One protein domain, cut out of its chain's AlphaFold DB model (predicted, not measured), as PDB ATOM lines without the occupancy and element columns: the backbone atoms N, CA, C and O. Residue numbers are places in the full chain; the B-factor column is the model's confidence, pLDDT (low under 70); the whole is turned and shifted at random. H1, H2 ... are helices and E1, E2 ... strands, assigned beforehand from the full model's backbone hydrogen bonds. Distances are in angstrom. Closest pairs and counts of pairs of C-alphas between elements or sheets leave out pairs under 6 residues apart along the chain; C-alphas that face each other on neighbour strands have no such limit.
ATOM      1  N   LEU A 132     118.798  79.100  92.930       91.62
ATOM      2  CA  LEU A 132     117.655  78.226  92.647       91.62
ATOM      3  C   LEU A 132     117.554  77.842  91.166       91.62
ATOM      4  O   LEU A 132     117.191  76.713  90.840       91.62
ATOM      5  N   ALA A 133     117.880  78.769  90.265       91.88
ATOM      6  CA  ALA A 133     117.741  78.562  88.831       91.88
ATOM      7  C   ALA A 133     118.791  77.615  88.232       91.88
ATOM      8  O   ALA A 133     118.549  77.070  87.155       91.88
ATOM      9  N   SER A 134     119.953  77.436  88.873       94.12
ATOM     10  CA  SER A 134     121.109  76.871  88.161       94.12
ATOM     11  C   SER A 134     122.090  76.034  88.982       94.12
ATOM     12  O   SER A 134     122.864  75.292  88.379       94.12
ATOM     13  N   ASP A 135     122.058  76.063  90.318       95.12
ATOM     14  CA  ASP A 135     122.987  75.252  91.126       95.12
ATOM     15  C   ASP A 135     122.740  73.742  90.974       95.12
ATOM     16  O   ASP A 135     123.653  72.937  91.132       95.12
ATOM     17  N   PHE A 136     121.519  73.345  90.605       92.75
ATOM     18  CA  PHE A 136     121.189  71.947  90.323       92.75
ATOM     19  C   PHE A 136     121.737  71.444  88.978       92.75
ATOM     20  O   PHE A 136     121.626  70.249  88.688       92.75
ATOM     21  N   ILE A 137     122.290  72.324  88.134       93.12
ATOM     22  CA  ILE A 137     122.891  71.916  86.865       93.12
ATOM     23  C   ILE A 137     124.190  71.155  87.173       93.12
ATOM     24  O   ILE A 137     125.084  71.718  87.806       93.12
ATOM     25  N   PRO A 138     124.338  69.899  86.711       90.69
ATOM     26  CA  PRO A 138     125.529  69.114  86.998       90.69
ATOM     27  C   PRO A 138     126.805  69.795  86.478       90.69
ATOM     28  O   PRO A 138     126.793  70.313  85.357       90.69
ATOM     29  N   PRO A 139     127.932  69.728  87.210       88.88
ATOM     30  CA  PRO A 139     129.190  70.362  86.800       88.88
ATOM     31  C   PRO A 139     129.751  69.800  85.483       88.88
ATOM     32  O   PRO A 139     130.536  70.460  84.810       88.88
ATOM     33  N   GLN A 140     129.325  68.598  85.077       91.00
ATOM     34  CA  GLN A 140     129.655  68.002  83.778       91.00
ATOM     35  C   GLN A 140     129.044  68.782  82.605       91.00
ATOM     36  O   GLN A 140     129.528  68.679  81.478       91.00
ATOM     37  N   ILE A 141     127.990  69.562  82.854       90.81
ATOM     38  CA  ILE A 141     127.391  70.471  81.881       90.81
ATOM     39  C   ILE A 141     127.976  71.863  82.116       90.81
ATOM     40  O   ILE A 141     127.340  72.748  82.703       90.81
ATOM     41  N   ALA A 142     129.218  72.029  81.665       88.62
ATOM     42  CA  ALA A 142     129.961  73.272  81.805       88.62
ATOM     43  C   ALA A 142     129.184  74.460  81.221       88.62
ATOM     44  O   ALA A 142     128.525  74.349  80.181       88.62
ATOM     45  N   GLN A 143     129.274  75.591  81.915       90.50
ATOM     46  CA  GLN A 143     128.805  76.867  81.401       90.50
ATOM     47  C   GLN A 143     129.589  77.234  80.133       90.50
ATOM     48  O   GLN A 143     130.770  76.919  80.004       90.50
ATOM     49  N   THR A 144     128.918  77.898  79.201       91.19
ATOM     50  CA  THR A 144     129.555  78.500  78.027       91.19
ATOM     51  C   THR A 144     130.170  79.865  78.352       91.19
ATOM     52  O   THR A 144     129.627  80.635  79.145       91.19
ATOM     53  N   ASP A 145     131.289  80.190  77.708       90.50
ATOM     54  CA  ASP A 145     131.989  81.469  77.901       90.50
ATOM     55  C   ASP A 145     131.142  82.680  77.474       90.50
ATOM     56  O   ASP A 145     131.294  83.778  78.018       90.50
ATOM     57  N   ALA A 146     130.215  82.464  76.536       92.88
ATOM     58  CA  ALA A 146     129.238  83.441  76.088       92.88
ATOM     59  C   ALA A 146     127.859  83.179  76.710       92.88
ATOM     60  O   ALA A 146     127.360  82.058  76.686       92.88
ATOM     61  N   GLN A 147     127.212  84.220  77.227       94.19
ATOM     62  CA  GLN A 147     125.846  84.149  77.753       94.19
ATOM     63  C   GLN A 147     124.961  85.169  77.049       94.19
ATOM     64  O   GLN A 147     125.399  86.288  76.790       94.19
ATOM     65  N   ALA A 148     123.713  84.809  76.765       94.44
ATOM     66  CA  ALA A 148     122.702  85.768  76.346       94.44
ATOM     67  C   ALA A 148     121.884  86.222  77.554       94.44
ATOM     68  O   ALA A 148     121.382  85.386  78.305       94.44
ATOM     69  N   VAL A 149     121.732  87.537  77.715       95.00
ATOM     70  CA  VAL A 149     120.874  88.135  78.739       95.00
ATOM     71  C   VAL A 149     119.717  88.860  78.075       95.00
ATOM     72  O   VAL A 149     119.906  89.755  77.248       95.00
ATOM     73  N   ASP A 150     118.509  88.483  78.477       92.62
ATOM     74  CA  ASP A 150     117.279  89.165  78.099       92.62
ATOM     75  C   ASP A 150     116.313  89.195  79.288       92.62
ATOM     76  O   ASP A 150     116.434  88.423  80.241       92.62
ATOM     77  N   SER A 151     115.366  90.127  79.246       91.88
ATOM     78  CA  SER A 151     114.289  90.233  80.229       91.88
ATOM     79  C   SER A 151     112.965  89.847  79.597       91.88
ATOM     80  O   SER A 151     112.663  90.289  78.487       91.88
ATOM     81  N   THR A 152     112.136  89.124  80.334       90.38
ATOM     82  CA  THR A 152     110.737  88.886  79.977       90.38
ATOM     83  C   THR A 152     109.811  89.555  80.981       90.38
ATOM     84  O   THR A 152     110.181  89.774  82.134       90.38
ATOM     85  N   ASP A 153     108.596  89.866  80.540       90.19
ATOM     86  CA  ASP A 153     107.554  90.348  81.436       90.19
ATOM     87  C   ASP A 153     107.108  89.249  82.411       90.19
ATOM     88  O   ASP A 153     106.943  88.083  82.049       90.19
ATOM     89  N   TYR A 154     106.919  89.641  83.668       91.19
ATOM     90  CA  TYR A 154     106.331  88.818  84.715       91.19
ATOM     91  C   TYR A 154     105.218  89.619  85.395       91.19
ATOM     92  O   TYR A 154     105.462  90.512  86.208       91.19
ATOM     93  N   GLU A 155     103.976  89.360  84.988       90.44
ATOM     94  CA  GLU A 155     102.816  90.138  85.428       90.44
ATOM     95  C   GLU A 155     102.472  89.856  86.895       90.44
ATOM     96  O   GLU A 155     102.498  88.716  87.361       90.44
ATOM     97  N   ALA A 156     102.119  90.908  87.633       90.69
ATOM     98  CA  ALA A 156     101.663  90.752  89.004       90.69
ATOM     99  C   ALA A 156     100.311  90.022  89.039       90.69
ATOM    100  O   ALA A 156      99.384  90.355  88.301       90.69
ATOM    101  N   HIS A 157     100.152  89.076  89.968       88.50
ATOM    102  CA  HIS A 157      98.857  88.425  90.210       88.50
ATOM    103  C   HIS A 157      97.814  89.388  90.798       88.50
ATOM    104  O   HIS A 157      96.606  89.151  90.709       88.50
ATOM    105  N   ALA A 158      98.271  90.465  91.438       90.12
ATOM    106  CA  ALA A 158      97.409  91.463  92.038       90.12
ATOM    107  C   ALA A 158      96.613  92.221  90.965       90.12
ATOM    108  O   ALA A 158      97.165  92.791  90.025       90.12
ATOM    109  N   ARG A 159      95.290  92.290  91.145       90.75
ATOM    110  CA  ARG A 159      94.403  93.045  90.250       90.75
ATOM    111  C   ARG A 159      94.830  94.514  90.175       90.75
ATOM    112  O   ARG A 159      95.002  95.167  91.207       90.75
ATOM    113  N   ARG A 160      94.894  95.050  88.954       90.75
ATOM    114  CA  ARG A 160      95.071  96.483  88.688       90.75
ATOM    115  C   ARG A 160      93.889  97.303  89.213       90.75
ATOM    116  O   ARG A 160      92.732  96.972  88.958       90.75
ATOM    117  N   ARG A 161      94.197  98.379  89.936       91.00
ATOM    118  CA  ARG A 161      93.244  99.295  90.591       91.00
ATOM    119  C   ARG A 161      93.274 100.715  90.018       91.00
ATOM    120  O   ARG A 161      92.359 101.500  90.258       91.00
ATOM    121  N   SER A 162      94.308 101.054  89.247       88.44
ATOM    122  CA  SER A 162      94.420 102.330  88.534       88.44
ATOM    123  C   SER A 162      94.960 102.138  87.124       88.44
ATOM    124  O   SER A 162      95.896 101.374  86.924       88.44
ATOM    125  N   TRP A 163      94.421 102.887  86.167       85.38
ATOM    126  CA  TRP A 163      94.830 102.934  84.761       85.38
ATOM    127  C   TRP A 163      95.471 104.276  84.390       85.38
ATOM    128  O   TRP A 163      95.649 104.587  83.212       85.38
ATOM    129  N   LYS A 164      95.856 105.073  85.397       74.62
ATOM    130  CA  LYS A 164      96.735 106.227  85.186       74.62
ATOM    131  C   LYS A 164      97.993 105.722  84.472       74.62
ATOM    132  O   LYS A 164      98.508 104.683  84.864       74.62
ATOM    133  N   HIS A 165      98.441 106.412  83.425       68.88
ATOM    134  CA  HIS A 165      99.634 106.035  82.652       68.88
ATOM    135  C   HIS A 165      99.568 104.678  81.914       68.88
ATOM    136  O   HIS A 165     100.538 104.291  81.275       68.88
ATOM    137  N   LEU A 166      98.402 104.018  81.830       64.62
ATOM    138  CA  LEU A 166      98.241 102.791  81.027       64.62
ATOM    139  C   LEU A 166      98.634 102.989  79.548       64.62
ATOM    140  O   LEU A 166      99.064 102.053  78.883       64.62
ATOM    141  N   MET A 167      98.500 104.217  79.037       56.47
ATOM    142  CA  MET A 167      98.827 104.558  77.646       56.47
ATOM    143  C   MET A 167     100.259 105.094  77.473       56.47
ATOM    144  O   MET A 167     100.687 105.346  76.349       56.47
ATOM    145  N   LYS A 168     100.999 105.285  78.574       60.62
ATOM    146  CA  LYS A 168     102.394 105.745  78.613       60.62
ATOM    147  C   LYS A 168     103.024 105.247  79.913       60.62
ATOM    148  O   LYS A 168     102.813 105.891  80.933       60.62
ATOM    149  N   ALA A 169     103.766 104.137  79.863       54.16
ATOM    150  CA  ALA A 169     104.398 103.540  81.042       54.16
ATOM    151  C   ALA A 169     105.149 104.589  81.884       54.16
ATOM    152  O   ALA A 169     105.788 105.490  81.332       54.16
ATOM    153  N   ASP A 170     105.059 104.463  83.209       56.50
ATOM    154  CA  ASP A 170     105.722 105.341  84.179       56.50
ATOM    155  C   ASP A 170     107.206 104.960  84.319       56.50
ATOM    156  O   ASP A 170     107.648 104.380  85.312       56.50
ATOM    157  N   ILE A 171     107.953 105.198  83.241       60.03
ATOM    158  CA  ILE A 171     109.383 104.903  83.109       60.03
ATOM    159  C   ILE A 171     110.215 106.175  83.335       60.03
ATOM    160  O   ILE A 171     109.735 107.269  83.023       60.03
ATOM    161  N   PRO A 172     111.465 106.061  83.828       58.81
ATOM    162  CA  PRO A 172     112.367 107.204  83.960       58.81
ATOM    163  C   PRO A 172     112.473 108.009  82.656       58.81
ATOM    164  O   PRO A 172     112.531 107.416  81.575       58.81
ATOM    165  N   GLU A 173     112.535 109.342  82.764       56.00
ATOM    166  CA  GLU A 173     112.530 110.302  81.639       56.00
ATOM    167  C   GLU A 173     113.635 110.036  80.595       56.00
ATOM    168  O   GLU A 173     113.470 110.340  79.413       56.00
ATOM    169  N   ASP A 174     114.716 109.373  81.015       55.75
ATOM    170  CA  ASP A 174     115.871 109.009  80.188       55.75
ATOM    171  C   ASP A 174     115.670 107.743  79.323       55.75
ATOM    172  O   ASP A 174     116.554 107.366  78.549       55.75
ATOM    173  N   SER A 175     114.513 107.082  79.415       53.56
ATOM    174  CA  SER A 175     114.197 105.869  78.644       53.56
ATOM    175  C   SER A 175     113.802 106.203  77.191       53.56
ATOM    176  O   SER A 175     112.990 107.095  76.946       53.56
ATOM    177  N   LEU A 176     114.347 105.487  76.192       50.84
ATOM    178  CA  LEU A 176     113.982 105.681  74.771       50.84
ATOM    179  C   LEU A 176     112.511 105.281  74.480       50.84
ATOM    180  O   LEU A 176     112.019 104.325  75.081       50.84
ATOM    181  N   PRO A 177     111.808 105.955  73.540       51.00
ATOM    182  CA  PRO A 177     110.367 105.786  73.339       51.00
ATOM    183  C   PRO A 177     110.007 104.782  72.228       51.00
ATOM    184  O   PRO A 177     110.774 104.594  71.290       51.00
ATOM    185  N   GLU A 178     108.774 104.259  72.264       48.88
ATOM    186  CA  GLU A 178     107.884 104.210  71.088       48.88
ATOM    187  C   GLU A 178     106.406 104.149  71.530       48.88
ATOM    188  O   GLU A 178     105.901 103.129  72.007       48.88
ATOM    189  N   LEU A 179     105.734 105.300  71.402       46.34
ATOM    190  CA  LEU A 179     104.307 105.507  71.652       46.34
ATOM    191  C   LEU A 179     103.484 104.866  70.530       46.34
ATOM    192  O   LEU A 179     103.114 105.535  69.574       46.34
ATOM    193  N   ASP A 180     103.127 103.601  70.705       42.66
ATOM    194  CA  ASP A 180     101.816 103.139  70.252       42.66
ATOM    195  C   ASP A 180     100.875 103.304  71.449       42.66
ATOM    196  O   ASP A 180     100.545 102.343  72.146       42.66
ATOM    197  N   ALA A 181     100.544 104.560  71.777       48.12
ATOM    198  CA  ALA A 181      99.544 104.847  72.797       48.12
ATOM    199  C   ALA A 181      98.255 104.130  72.383       48.12
ATOM    200  O   ALA A 181      97.774 104.317  71.265       48.12
ATOM    201  N   LEU A 182      97.711 103.279  73.252       48.84
ATOM    202  CA  LEU A 182      96.403 102.690  72.994       48.84
ATOM    203  C   LEU A 182      95.394 103.845  72.908       48.84
ATOM    204  O   LEU A 182      95.208 104.586  73.873       48.84
ATOM    205  N   GLU A 183      94.764 104.014  71.747       47.53
ATOM    206  CA  GLU A 183      93.627 104.917  71.592       47.53
ATOM    207  C   GLU A 183      92.445 104.354  72.397       47.53
ATOM    208  O   GLU A 183      91.978 103.242  72.139       47.53
ATOM    209  N   GLY A 184      91.979 105.101  73.401       57.03
ATOM    210  CA  GLY A 184      90.793 104.757  74.183       57.03
ATOM    211  C   GLY A 184      90.753 105.418  75.560       57.03
ATOM    212  O   GLY A 184      91.784 105.783  76.126       57.03
ATOM    213  N   ASP A 185      89.548 105.542  76.115       58.78
ATOM    214  CA  ASP A 185      89.354 106.008  77.485       58.78
ATOM    215  C   ASP A 185      89.853 104.945  78.471       58.78
ATOM    216  O   ASP A 185      89.394 103.799  78.481       58.78
ATOM    217  N   ALA A 186      90.810 105.321  79.322       66.69
ATOM    218  CA  ALA A 186      91.246 104.464  80.413       66.69
ATOM    219  C   ALA A 186      90.080 104.237  81.403       66.69
ATOM    220  O   ALA A 186      89.355 105.187  81.719       66.69
ATOM    221  N   PRO A 187      89.895 103.014  81.940       77.12
ATOM    222  CA  PRO A 187      88.900 102.770  82.977       77.12
ATOM    223  C   PRO A 187      89.090 103.690  84.190       77.12
ATOM    224  O   PRO A 187      90.205 104.096  84.526       77.12
ATOM    225  N   LYS A 188      87.990 103.999  84.886       83.19
ATOM    226  CA  LYS A 188      88.029 104.838  86.087       83.19
ATOM    227  C   LYS A 188      88.830 104.151  87.198       83.19
ATOM    228  O   LYS A 188      88.558 103.003  87.542       83.19
ATOM    229  N   ASN A 189      89.767 104.886  87.794       89.06
ATOM    230  CA  ASN A 189      90.552 104.417  88.937       89.06
ATOM    231  C   ASN A 189      89.667 104.132  90.160       89.06
ATOM    232  O   ASN A 189      88.680 104.833  90.408       89.06
ATOM    233  N   GLU A 190      90.067 103.147  90.964       91.75
ATOM    234  CA  GLU A 190      89.525 102.970  92.310       91.75
ATOM    235  C   GLU A 190      89.871 104.182  93.202       91.75
ATOM    236  O   GLU A 190      90.936 104.786  93.037       91.75
ATOM    237  N   PRO A 191      89.007 104.554  94.165       92.50
ATOM    238  CA  PRO A 191      89.302 105.626  95.112       92.50
ATOM    239  C   PRO A 191      90.634 105.399  95.842       92.50
ATOM    240  O   PRO A 191      90.887 104.307  96.346       92.50
ATOM    241  N   GLY A 192      91.475 106.433  95.901       91.50
ATOM    242  CA  GLY A 192      92.803 106.366  96.523       91.50
ATOM    243  C   GLY A 192      93.913 105.796  95.633       91.50
ATOM    244  O   GLY A 192      95.052 105.749  96.080       91.50
ATOM    245  N   TRP A 193      93.618 105.399  94.387       92.00
ATOM    246  CA  TRP A 193      94.606 104.859  93.447       92.00
ATOM    247  C   TRP A 193      94.909 105.818  92.278       92.00
ATOM    248  O   TRP A 193      94.009 106.511  91.791       92.00
ATOM    249  N   PRO A 194      96.146 105.819  91.740       91.19
ATOM    250  CA  PRO A 194      97.299 105.014  92.162       91.19
ATOM    251  C   PRO A 194      97.913 105.504  93.480       91.19
ATOM    252  O   PRO A 194      97.798 106.684  93.811       91.19
ATOM    253  N   LEU A 195      98.576 104.600  94.200       92.44
ATOM    254  CA  LEU A 195      99.425 104.972  95.332       92.44
ATOM    255  C   LEU A 195     100.782 105.472  94.817       92.44
ATOM    256  O   LEU A 195     101.174 105.181  93.683       92.44
ATOM    257  N   GLN A 196     101.494 106.227  95.648       89.81
ATOM    258  CA  GLN A 196     102.863 106.649  95.373       89.81
ATOM    259  C   GLN A 196     103.823 105.614  95.967       89.81
ATOM    260  O   GLN A 196     103.825 105.411  97.180       89.81
ATOM    261  N   GLY A 197     104.613 104.951  95.122       85.00
ATOM    262  CA  GLY A 197     105.644 104.012  95.557       85.00
ATOM    263  C   GLY A 197     106.830 104.717  96.221       85.00
ATOM    264  O   GLY A 197     107.071 105.902  95.979       85.00
ATOM    265  N   ALA A 198     107.599 103.973  97.023       83.81
ATOM    266  CA  ALA A 198     108.809 104.476  97.689       83.81
ATOM    267  C   ALA A 198     109.892 104.955  96.700       83.81
ATOM    268  O   ALA A 198     110.715 105.801  97.029       83.81
ATOM    269  N   ASP A 199     109.849 104.447  95.470       81.50
ATOM    270  CA  ASP A 199     110.709 104.819  94.346       81.50
ATOM    271  C   ASP A 199     110.204 106.046  93.564       81.50
ATOM    272  O   ASP A 199     110.733 106.364  92.501       81.50
ATOM    273  N   GLY A 200     109.157 106.725  94.042       85.56
ATOM    274  CA  GLY A 200     108.587 107.894  93.369       85.56
ATOM    275  C   GLY A 200     107.768 107.566  92.115       85.56
ATOM    276  O   GLY A 200     107.243 108.484  91.483       85.56
ATOM    277  N   ARG A 201     107.564 106.282  91.793       88.12
ATOM    278  CA  ARG A 201     106.704 105.831  90.687       88.12
ATOM    279  C   ARG A 201     105.305 105.447  91.163       88.12
ATOM    280  O   ARG A 201     105.086 105.168  92.343       88.12
ATOM    281  N   HIS A 202     104.342 105.423  90.247       90.19
ATOM    282  CA  HIS A 202     102.972 105.026  90.555       90.19
ATOM    283  C   HIS A 202     102.854 103.522  90.829       90.19
ATOM    284  O   HIS A 202     103.315 102.677  90.063       90.19
ATOM    285  N   GLN A 203     102.138 103.190  91.900       92.56
ATOM    286  CA  GLN A 203     101.735 101.834  92.238       92.56
ATOM    287  C   GLN A 203     100.272 101.619  91.817       92.56
ATOM    288  O   GLN A 203      99.357 102.316  92.271       92.56
ATOM    289  N   HIS A 204     100.042 100.632  90.949       92.19
ATOM    290  CA  HIS A 204      98.727 100.361  90.350       92.19
ATOM    291  C   HIS A 204      98.022  99.123  90.913       92.19
ATOM    292  O   HIS A 204      96.867  98.876  90.559       92.19
ATOM    293  N   THR A 205      98.688  98.342  91.764       93.75
ATOM    294  CA  THR A 205      98.155  97.114  92.371       93.75
ATOM    295  C   THR A 205      98.497  97.063  93.860       93.75
ATOM    296  O   THR A 205      99.282  97.871  94.343       93.75
ATOM    297  N   VAL A 206      97.931  96.106  94.603       92.94
ATOM    298  CA  VAL A 206      98.296  95.899  96.019       92.94
ATOM    299  C   VAL A 206      99.706  95.343  96.219       92.94
ATOM    300  O   VAL A 206     100.196  95.402  97.339       92.94
ATOM    301  N   ASP A 207     100.348  94.828  95.167       92.00
ATOM    302  CA  ASP A 207     101.775  94.517  95.198       92.00
ATOM    303  C   ASP A 207     102.549  95.855  95.241       92.00
ATOM    304  O   ASP A 207     102.421  96.656  94.304       92.00
ATOM    305  N   PRO A 208     103.278  96.144  96.338       90.62
ATOM    306  CA  PRO A 208     103.946  97.427  96.541       90.62
ATOM    307  C   PRO A 208     105.133  97.645  95.606       90.62
ATOM    308  O   PRO A 208     105.533  98.791  95.386       90.62
ATOM    309  N   ASP A 209     105.664  96.575  95.020       90.69
ATOM    310  CA  ASP A 209     106.874  96.607  94.211       90.69
ATOM    311  C   ASP A 209     106.556  96.462  92.708       90.69
ATOM    312  O   ASP A 209     107.330  96.921  91.874       90.69
ATOM    313  N   ALA A 210     105.386  95.928  92.336       93.00
ATOM    314  CA  ALA A 210     104.945  95.865  90.939       93.00
ATOM    315  C   ALA A 210     104.783  97.260  90.306       93.00
ATOM    316  O   ALA A 210     104.168  98.172  90.879       93.00
ATOM    317  N   ARG A 211     105.299  97.427  89.084       91.88
ATOM    318  CA  ARG A 211     105.287  98.698  88.336       91.88
ATOM    319  C   ARG A 211     104.857  98.492  86.894       91.88
ATOM    320  O   ARG A 211     104.761  97.363  86.422       91.88
ATOM    321  N   ASP A 212     104.549  99.588  86.210       89.44
ATOM    322  CA  ASP A 212     104.214  99.549  84.791       89.44
ATOM    323  C   ASP A 212     105.477  99.394  83.934       89.44
ATOM    324  O   ASP A 212     106.378 100.229  83.969       89.44
ATOM    325  N   GLY A 213     105.516  98.335  83.129       86.25
ATOM    326  CA  GLY A 213     106.542  98.079  82.126       86.25
ATOM    327  C   GLY A 213     105.977  98.078  80.714       86.25
ATOM    328  O   GLY A 213     104.767  97.984  80.498       86.25
ATOM    329  N   TYR A 214     106.867  98.157  79.729       80.56
ATOM    330  CA  TYR A 214     106.496  98.094  78.320       80.56
ATOM    331  C   TYR A 214     106.772  96.706  77.745       80.56
ATOM    332  O   TYR A 214     107.885  96.196  77.869       80.56
ATOM    333  N   ARG A 215     105.788  96.131  77.047       79.69
ATOM    334  CA  ARG A 215     105.962  94.896  76.278       79.69
ATOM    335  C   ARG A 215     105.895  95.171  74.781       79.69
ATOM    336  O   ARG A 215     104.969  95.819  74.282       79.69
ATOM    337  N   ALA A 216     106.870  94.638  74.052       70.81
ATOM    338  CA  ALA A 216     106.862  94.683  72.598       70.81
ATOM    339  C   ALA A 216     105.785  93.733  72.049       70.81
ATOM    340  O   ALA A 216     105.617  92.615  72.537       70.81
ATOM    341  N   GLY A 217     105.070  94.157  71.010       64.38
ATOM    342  CA  GLY A 217     104.075  93.321  70.344       64.38
ATOM    343  C   GLY A 217     104.742  92.117  69.680       64.38
ATOM    344  O   GLY A 217     105.543  92.279  68.760       64.38
ATOM    345  N   LYS A 218     104.419  90.908  70.144       63.97
ATOM    346  CA  LYS A 218     104.856  89.626  69.564       63.97
ATOM    347  C   LYS A 218     103.630  88.736  69.335       63.97
ATOM    348  O   LYS A 218     102.618  88.884  70.014       63.97
ATOM    349  N   ASN A 219     103.700  87.809  68.378       53.91
ATOM    350  CA  ASN A 219     102.666  86.785  68.136       53.91
ATOM    351  C   ASN A 219     101.222  87.321  68.007       53.91
ATOM    352  O   ASN A 219     100.298  86.753  68.577       53.91
ATOM    353  N   ARG A 220     101.021  88.403  67.238       55.25
ATOM    354  CA  ARG A 220      99.726  89.099  67.040       55.25
ATOM    355  C   ARG A 220      99.163  89.829  68.268       55.25
ATOM    356  O   ARG A 220      98.102  90.438  68.150       55.25
ATOM    357  N   ASN A 221      99.874  89.853  69.395       57.22
ATOM    358  CA  ASN A 221      99.546  90.752  70.495       57.22
ATOM    359  C   ASN A 221     100.069  92.157  70.194       57.22
ATOM    360  O   ASN A 221     101.178  92.330  69.679       57.22
ATOM    361  N   ARG A 222      99.253  93.167  70.505       60.06
ATOM    362  CA  ARG A 222      99.660  94.569  70.388       60.06
ATOM    363  C   ARG A 222     100.740  94.884  71.420       60.06
ATOM    364  O   ARG A 222     100.768  94.296  72.501       60.06
ATOM    365  N   LYS A 223     101.608  95.832  71.070       72.25
ATOM    366  CA  LYS A 223     102.458  96.531  72.037       72.25
ATOM    367  C   LYS A 223     101.574  97.111  73.145       72.25
ATOM    368  O   LYS A 223     100.442  97.517  72.874       72.25
ATOM    369  N   GLY A 224     102.068  97.135  74.375       75.50
ATOM    370  CA  GLY A 224     101.262  97.627  75.485       75.50
ATOM    371  C   GLY A 224     102.008  97.719  76.800       75.50
ATOM    372  O   GLY A 224     103.169  97.324  76.915       75.50
ATOM    373  N   VAL A 225     101.304  98.249  77.792       82.81
ATOM    374  CA  VAL A 225     101.779  98.337  79.168       82.81
ATOM    375  C   VAL A 225     101.297  97.116  79.942       82.81
ATOM    376  O   VAL A 225     100.128  96.738  79.848       82.81
ATOM    377  N   PHE A 226     102.195  96.510  80.708       87.56
ATOM    378  CA  PHE A 226     101.868  95.488  81.699       87.56
ATOM    379  C   PHE A 226     102.232  96.007  83.090       87.56
ATOM    380  O   PHE A 226     103.073  96.893  83.203       87.56
ATOM    381  N   CYS A 227     101.608  95.478  84.143       90.81
ATOM    382  CA  CYS A 227     101.960  95.822  85.521       90.81
ATOM    383  C   CYS A 227     102.568  94.600  86.211       90.81
ATOM    384  O   CYS A 227     101.928  93.549  86.276       90.81
ATOM    385  N   GLY A 228     103.797  94.722  86.699       94.38
ATOM    386  CA  GLY A 228     104.531  93.622  87.305       94.38
ATOM    387  C   GLY A 228     106.027  93.891  87.358       94.38
ATOM    388  O   GLY A 228     106.466  94.938  87.842       94.38
ATOM    389  N   TRP A 229     106.785  92.924  86.856       94.62
ATOM    390  CA  TRP A 229     108.223  92.804  87.021       94.62
ATOM    391  C   TRP A 229     108.908  92.480  85.691       94.62
ATOM    392  O   TRP A 229     108.328  91.823  84.827       94.62
ATOM    393  N   ASP A 230     110.151  92.918  85.539       93.81
ATOM    394  CA  ASP A 230     111.075  92.428  84.523       93.81
ATOM    395  C   ASP A 230     111.881  91.260  85.132       93.81
ATOM    396  O   ASP A 230     112.641  91.441  86.089       93.81
ATOM    397  N   LEU A 231     111.698  90.048  84.595       95.38
ATOM    398  CA  LEU A 231     112.492  88.861  84.934       95.38
ATOM    399  C   LEU A 231     113.662  88.756  83.957       95.38
ATOM    400  O   LEU A 231     113.471  88.401  82.793       95.38
ATOM    401  N   HIS A 232     114.865  89.052  84.433       96.62
ATOM    402  CA  HIS A 232     116.099  88.953  83.665       96.62
ATOM    403  C   HIS A 232     116.682  87.549  83.793       96.62
ATOM    404  O   HIS A 232     116.836  87.041  84.903       96.62
ATOM    405  N   LEU A 233     117.036  86.934  82.668       97.19
ATOM    406  CA  LEU A 233     117.624  85.598  82.615       97.19
ATOM    407  C   LEU A 233     118.939  85.639  81.844       97.19
ATOM    408  O   LEU A 233     119.021  86.277  80.797       97.19
ATOM    409  N   SER A 234     119.937  84.919  82.349       96.81
ATOM    410  CA  SER A 234     121.184  84.627  81.638       96.81
ATOM    411  C   SER A 234     121.146  83.186  81.156       96.81
ATOM    412  O   SER A 234     120.858  82.287  81.953       96.81
ATOM    413  N   VAL A 235     121.388  82.959  79.866       96.12
ATOM    414  CA  VAL A 235     121.257  81.647  79.226       96.12
ATOM    415  C   VAL A 235     122.510  81.307  78.426       96.12
ATOM    416  O   VAL A 235     123.038  82.155  77.704       96.12
ATOM    417  N   ASP A 236     122.935  80.043  78.507       94.38
ATOM    418  CA  ASP A 236     124.032  79.516  77.692       94.38
ATOM    419  C   ASP A 236     123.785  79.743  76.197       94.38
ATOM    420  O   ASP A 236     122.734  79.371  75.659       94.38
ATOM    421  N   VAL A 237     124.796  80.276  75.511       93.19
ATOM    422  CA  VAL A 237     124.825  80.373  74.050       93.19
ATOM    423  C   VAL A 237     126.162  79.870  73.516       93.19
ATOM    424  O   VAL A 237     127.203  80.068  74.141       93.19
ATOM    425  N   PRO A 238     126.174  79.187  72.360       88.62
ATOM    426  CA  PRO A 238     127.431  78.795  71.750       88.62
ATOM    427  C   PRO A 238     128.225  80.034  71.329       88.62
ATOM    428  O   PRO A 238     127.653  81.057  70.946       88.62
ATOM    429  N   GLU A 239     129.550  79.912  71.337       83.62
ATOM    430  CA  GLU A 239     130.415  80.881  70.667       83.62
ATOM    431  C   GLU A 239     130.026  81.025  69.190       83.62
ATOM    432  O   GLU A 239     129.422  80.131  68.587       83.62
ATOM    433  N   VAL A 240     130.392  82.152  68.579       79.06
ATOM    434  CA  VAL A 240     130.123  82.396  67.158       79.06
ATOM    435  C   VAL A 240     130.781  81.298  66.313       79.06
ATOM    436  O   VAL A 240     131.997  81.137  66.324       79.06
ATOM    437  N   GLY A 241     129.968  80.537  65.574       81.75
ATOM    438  CA  GLY A 241     130.424  79.387  64.780       81.75
ATOM    439  C   GLY A 241     130.562  78.073  65.564       81.75
ATOM    440  O   GLY A 241     130.907  77.048  64.978       81.75
ATOM    441  N   GLY A 242     130.268  78.082  66.865       83.62
ATOM    442  CA  GLY A 242     130.261  76.905  67.726       83.62
ATOM    443  C   GLY A 242     129.068  75.973  67.485       83.62
ATOM    444  O   GLY A 242     128.080  76.315  66.833       83.62
ATOM    445  N   GLN A 243     129.153  74.764  68.042       86.00
ATOM    446  CA  GLN A 243     128.055  73.797  67.982       86.00
ATOM    447  C   GLN A 243     126.883  74.234  68.859       86.00
ATOM    448  O   GLN A 243     127.079  74.651  69.998       86.00
ATOM    449  N   ALA A 244     125.663  74.054  68.351       85.25
ATOM    450  CA  ALA A 244     124.446  74.285  69.117       85.25
ATOM    451  C   ALA A 244     124.421  73.429  70.396       85.25
ATOM    452  O   ALA A 244     124.747  72.240  70.374       85.25
ATOM    453  N   ARG A 245     124.003  74.037  71.507       83.69
ATOM    454  CA  ARG A 245     123.832  73.396  72.817       83.69
ATOM    455  C   ARG A 245     122.483  73.808  73.413       83.69
ATOM    456  O   ARG A 245     121.950  74.843  73.011       83.69
ATOM    457  N   PRO A 246     121.907  73.021  74.340       87.31
ATOM    458  CA  PRO A 246     120.705  73.430  75.058       87.31
ATOM    459  C   PRO A 246     120.936  74.746  75.806       87.31
ATOM    460  O   PRO A 246     121.925  74.872  76.525       87.31
ATOM    461  N   GLY A 247     120.015  75.698  75.658       89.75
ATOM    462  CA  GLY A 247     120.028  76.927  76.444       89.75
ATOM    463  C   GLY A 247     119.637  76.620  77.885       89.75
ATOM    464  O   GLY A 247     118.470  76.342  78.165       89.75
ATOM    465  N   LEU A 248     120.614  76.631  78.789       94.25
ATOM    466  CA  LEU A 248     120.393  76.470  80.222       94.25
ATOM    467  C   LEU A 248     120.458  77.828  80.904       94.25
ATOM    468  O   LEU A 248     121.358  78.615  80.624       94.25
ATOM    469  N   ILE A 249     119.517  78.082  81.809       95.62
ATOM    470  CA  ILE A 249     119.513  79.298  82.622       95.62
ATOM    471  C   ILE A 249     120.662  79.196  83.632       95.62
ATOM    472  O   ILE A 249     120.725  78.245  84.408       95.62
ATOM    473  N   ARG A 250     121.577  80.166  83.610       95.56
ATOM    474  CA  ARG A 250     122.758  80.254  84.492       95.56
ATOM    475  C   ARG A 250     122.645  81.329  85.563       95.56
ATOM    476  O   ARG A 250     123.417  81.322  86.522       95.56
ATOM    477  N   GLY A 251     121.668  82.217  85.422       96.69
ATOM    478  CA  GLY A 251     121.333  83.214  86.422       96.69
ATOM    479  C   GLY A 251     119.961  83.818  86.179       96.69
ATOM    480  O   GLY A 251     119.434  83.765  85.065       96.69
ATOM    481  N   ALA A 252     119.403  84.394  87.240       97.38
ATOM    482  CA  ALA A 252     118.142  85.115  87.194       97.38
ATOM    483  C   ALA A 252     118.161  86.316  88.149       97.38
ATOM    484  O   ALA A 252     118.723  86.239  89.242       97.38
ATOM    485  N   SER A 253     117.510  87.409  87.755       97.19
ATOM    486  CA  SER A 253     117.209  88.544  88.631       97.19
ATOM    487  C   SER A 253     115.807  89.083  88.334       97.19
ATOM    488  O   SER A 253     115.275  88.898  87.238       97.19
ATOM    489  N   LEU A 254     115.179  89.714  89.326       95.56
ATOM    490  CA  LEU A 254     113.816  90.232  89.229       95.56
ATOM    491  C   LEU A 254     113.797  91.685  89.688       95.56
ATOM    492  O   LEU A 254     114.232  91.985  90.798       95.56
ATOM    493  N   PHE A 255     113.285  92.570  88.839       94.62
ATOM    494  CA  PHE A 255     113.194  93.999  89.122       94.62
ATOM    495  C   PHE A 255     111.789  94.512  88.815       94.62
ATOM    496  O   PHE A 255     111.138  93.980  87.914       94.62
ATOM    497  N   PRO A 256     111.288  95.529  89.539       94.06
ATOM    498  CA  PRO A 256     110.045  96.192  89.171       94.06
ATOM    499  C   PRO A 256     110.059  96.590  87.697       94.06
ATOM    500  O   PRO A 256     111.062  97.116  87.209       94.06
ATOM    501  N   ALA A 257     108.967  96.347  86.979       91.25
ATOM    502  CA  ALA A 257     108.962  96.610  85.549       91.25
ATOM    503  C   ALA A 257     109.184  98.102  85.249       91.25
ATOM    504  O   ALA A 257     108.841  98.982  86.044       91.25
ATOM    505  N   GLY A 258     109.816  98.391  84.113       84.88
ATOM    506  CA  GLY A 258     110.139  99.771  83.734       84.88
ATOM    507  C   GLY A 258     111.314 100.379  84.511       84.88
ATOM    508  O   GLY A 258     111.673 101.529  84.260       84.88
ATOM    509  N   THR A 259     111.935  99.621  85.422       87.88
ATOM    510  CA  THR A 259     113.286  99.922  85.910       87.88
ATOM    511  C   THR A 259     114.275  99.847  84.741       87.88
ATOM    512  O   THR A 259     114.066  99.115  83.767       87.88
ATOM    513  N   TYR A 260     115.356 100.628  84.800       86.56
ATOM    514  CA  TYR A 260     116.358 100.625  83.739       86.56
ATOM    515  C   TYR A 260     116.985  99.230  83.598       86.56
ATOM    516  O   TYR A 260     117.546  98.692  84.552       86.56
ATOM    517  N   LYS A 261     116.905  98.633  82.401       88.00
ATOM    518  CA  LYS A 261     117.247  97.212  82.198       88.00
ATOM    519  C   LYS A 261     118.695  96.873  82.550       88.00
ATOM    520  O   LYS A 261     118.961  95.746  82.961       88.00
ATOM    521  N   ALA A 262     119.616  97.831  82.434       88.75
ATOM    522  CA  ALA A 262     120.999  97.611  82.835       88.75
ATOM    523  C   ALA A 262     121.145  97.361  84.344       88.75
ATOM    524  O   ALA A 262     122.036  96.615  84.721       88.75
ATOM    525  N   GLU A 263     120.276  97.911  85.202       90.94
ATOM    526  CA  GLU A 263     120.316  97.631  86.648       90.94
ATOM    527  C   GLU A 263     120.021  96.151  86.917       90.94
ATOM    528  O   GLU A 263     120.801  95.472  87.584       90.94
ATOM    529  N   GLY A 264     118.955  95.622  86.306       92.25
ATOM    530  CA  GLY A 264     118.614  94.205  86.410       92.25
ATOM    531  C   GLY A 264     119.661  93.283  85.787       92.25
ATOM    532  O   GLY A 264     119.991  92.243  86.362       92.25
ATOM    533  N   GLY A 265     120.236  93.694  84.651       93.94
ATOM    534  CA  GLY A 265     121.331  92.985  83.990       93.94
ATOM    535  C   GLY A 265     122.618  92.948  84.820       93.94
ATOM    536  O   GLY A 265     123.219  91.888  84.946       93.94
ATOM    537  N   LEU A 266     123.027  94.067  85.422       94.19
ATOM    538  CA  LEU A 266     124.219  94.128  86.272       94.19
ATOM    539  C   LEU A 266     124.044  93.281  87.533       94.19
ATOM    540  O   LEU A 266     124.891  92.436  87.802       94.19
ATOM    541  N   ALA A 267     122.907  93.401  88.226       95.69
ATOM    542  CA  ALA A 267     122.617  92.580  89.404       95.69
ATOM    543  C   ALA A 267     122.611  91.072  89.091       95.69
ATOM    544  O   ALA A 267     123.031  90.255  89.910       95.69
ATOM    545  N   LEU A 268     122.152  90.692  87.894       96.88
ATOM    546  CA  LEU A 268     122.229  89.322  87.393       96.88
ATOM    547  C   LEU A 268     123.685  88.869  87.188       96.88
ATOM    548  O   LEU A 268     124.044  87.778  87.624       96.88
ATOM    549  N   ILE A 269     124.525  89.687  86.548       95.88
ATOM    550  CA  ILE A 269     125.943  89.360  86.335       95.88
ATOM    551  C   ILE A 269     126.700  89.277  87.666       95.88
ATOM    552  O   ILE A 269     127.456  88.326  87.863       95.88
ATOM    553  N   ASP A 270     126.453  90.191  88.602       96.31
ATOM    554  CA  ASP A 270     127.054  90.157  89.939       96.31
ATOM    555  C   ASP A 270     126.665  88.872  90.687       96.31
ATOM    556  O   ASP A 270     127.529  88.179  91.228       96.31
ATOM    557  N   ALA A 271     125.389  88.479  90.624       96.38
ATOM    558  CA  ALA A 271     124.910  87.226  91.205       96.38
ATOM    559  C   ALA A 271     125.557  85.981  90.573       96.38
ATOM    560  O   ALA A 271     125.830  84.999  91.273       96.38
ATOM    561  N   MET A 272     125.825  86.011  89.262       95.88
ATOM    562  CA  MET A 272     126.572  84.956  88.575       95.88
ATOM    563  C   MET A 272     128.032  84.915  89.034       95.88
ATOM    564  O   MET A 272     128.526  83.846  89.381       95.88
ATOM    565  N   ILE A 273     128.713  86.058  89.125       94.94
ATOM    566  CA  ILE A 273     130.101  86.127  89.608       94.94
ATOM    567  C   ILE A 273     130.195  85.614  91.051       94.94
ATOM    568  O   ILE A 273     131.098  84.837  91.363       94.94
ATOM    569  N   ALA A 274     129.236  85.974  91.908       92.94
ATOM    570  CA  ALA A 274     129.119  85.447  93.266       92.94
ATOM    571  C   ALA A 274     128.859  83.928  93.294       92.94
ATOM    572  O   ALA A 274     129.168  83.267  94.283       92.94
ATOM    573  N   ALA A 275     128.289  83.354  92.230       91.50
ATOM    574  CA  ALA A 275     128.144  81.908  92.006       91.50
ATOM    575  C   ALA A 275     129.358  81.246  91.337       91.50
ATOM    576  O   ALA A 275     129.256  80.102  90.899       91.50
ATOM    577  N   ASP A 276     130.477  81.965  91.226       91.56
ATOM    578  CA  ASP A 276     131.672  81.571  90.474       91.56
ATOM    579  C   ASP A 276     131.396  81.241  88.993       91.56
ATOM    580  O   ASP A 276     132.084  80.461  88.338       91.56
ATOM    581  N   ARG A 277     130.370  81.889  88.435       92.12
ATOM    582  CA  ARG A 277     129.987  81.828  87.026       92.12
ATOM    583  C   ARG A 277     130.427  83.112  86.346       92.12
ATOM    584  O   ARG A 277     129.759  84.138  86.432       92.12
ATOM    585  N   ARG A 278     131.570  83.059  85.664       93.94
ATOM    586  CA  ARG A 278     132.248  84.240  85.108       93.94
ATOM    587  C   ARG A 278     132.232  84.201  83.576       93.94
ATOM    588  O   ARG A 278     133.226  83.780  82.987       93.94
ATOM    589  N   PRO A 279     131.119  84.573  82.915       91.94
ATOM    590  CA  PRO A 279     131.106  84.646  81.459       91.94
ATOM    591  C   PRO A 279     132.103  85.702  80.972       91.94
ATOM    592  O   PRO A 279     132.231  86.768  81.573       91.94
ATOM    593  N   THR A 280     132.807  85.413  79.881       92.81
ATOM    594  CA  THR A 280     133.749  86.357  79.255       92.81
ATOM    595  C   THR A 280     133.048  87.248  78.235       92.81
ATOM    596  O   THR A 280     133.510  88.352  77.954       92.81
ATOM    597  N   THR A 281     131.918  86.780  77.696       92.50
ATOM    598  CA  THR A 281     131.100  87.498  76.719       92.50
ATOM    599  C   THR A 281     129.642  87.506  77.165       92.50
ATOM    600  O   THR A 281     129.074  86.461  77.477       92.50
ATOM    601  N   VAL A 282     129.011  88.681  77.152       92.94
ATOM    602  CA  VAL A 282     127.573  88.824  77.412       92.94
ATOM    603  C   VAL A 282     126.913  89.456  76.192       92.94
ATOM    604  O   VAL A 282     127.237  90.577  75.805       92.94
ATOM    605  N   LEU A 283     125.998  88.717  75.572       92.81
ATOM    606  CA  LEU A 283     125.165  89.173  74.467       92.81
ATOM    607  C   LEU A 283     123.875  89.742  75.048       92.81
ATOM    608  O   LEU A 283     123.136  89.036  75.730       92.81
ATOM    609  N   VAL A 284     123.597  91.009  74.775       91.31
ATOM    610  CA  VAL A 284     122.425  91.705  75.313       91.31
ATOM    611  C   VAL A 284     121.676  92.443  74.216       91.31
ATOM    612  O   VAL A 284     122.270  92.865  73.222       91.31
ATOM    613  N   ASP A 285     120.370  92.627  74.403       83.69
ATOM    614  CA  ASP A 285     119.594  93.532  73.555       83.69
ATOM    615  C   ASP A 285     119.976  95.003  73.812       83.69
ATOM    616  O   ASP A 285     120.488  95.373  74.875       83.69
ATOM    617  N   ARG A 286     119.643  95.876  72.856       79.38
ATOM    618  CA  ARG A 286     119.848  97.331  72.918       79.38
ATOM    619  C   ARG A 286     119.318  97.963  74.208       79.38
ATOM    620  O   ARG A 286     119.862  98.959  74.670       79.38
ATOM    621  N   GLY A 287     118.276  97.393  74.819       78.94
ATOM    622  CA  GLY A 287     117.721  97.892  76.080       78.94
ATOM    623  C   GLY A 287     118.723  97.927  77.242       78.94
ATOM    624  O   GLY A 287     118.540  98.720  78.160       78.94
ATOM    625  N   TYR A 288     119.787  97.119  77.193       85.81
ATOM    626  CA  TYR A 288     120.831  97.062  78.224       85.81
ATOM    627  C   TYR A 288     122.026  97.980  77.940       85.81
ATOM    628  O   TYR A 288     122.764  98.322  78.860       85.81
ATOM    629  N   THR A 289     122.243  98.372  76.679       76.38
ATOM    630  CA  THR A 289     123.470  99.066  76.238       76.38
ATOM    631  C   THR A 289     123.264 100.523  75.865       76.38
ATOM    632  O   THR A 289     124.234 101.183  75.504       76.38
TER     633      THR A 289
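AT A GLANCE: This is residues 132 to 289 of the 309 residues of an uncharacterized protein of Tessaracoccus bendigoensis DSM 12906 (UniProt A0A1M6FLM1). With little regular structure, the domain is a strongly twisted sheet, E1 to E5, with H1 over one face and a large loop, residues 156 to 210, at one end. Its 158 printed residues, 59 in named elements, run E1 E2 E3 E4 H1 E5 H2, of mixed class; the branched sheet is mixed. It spans 56 by 29 by 26 A, only just compact, close to loose, with radius of gyration of the C-alphas 17.9 A.

HOW THE PARTS SIT: E1, residues 146 to 155, has antiparallel E3, residues 224 to 237, on one side, N 152 to O 231 2.9 A, and parallel E5, residues 281 to 284, on the other, N 147 to O 281 2.9 A. E2, residues 211 to 215, E3 and E4, residues 249 to 256, form a meander, successive antiparallel neighbours in two hairpins, N 213 to O 226 and N 232 to O 253 both 2.8 A. H1, residues 261 to 274, has height 7.5 A over the sheet; H2, residues 286 to 289, only grazes it. H1 has every O i to N i+4 pair within hydrogen-bond range; H2 is too short for one.

IN THESE COORDINATES: E1, 28.8 A long, begins at C-alpha 146 (129.238, 83.441, 76.088).

THE WHOLE: The printed part has no cut; E1 to E2 and E3 to E4 are long links; pLDDT is under 70 at residues 165 to 186 and 217 to 222.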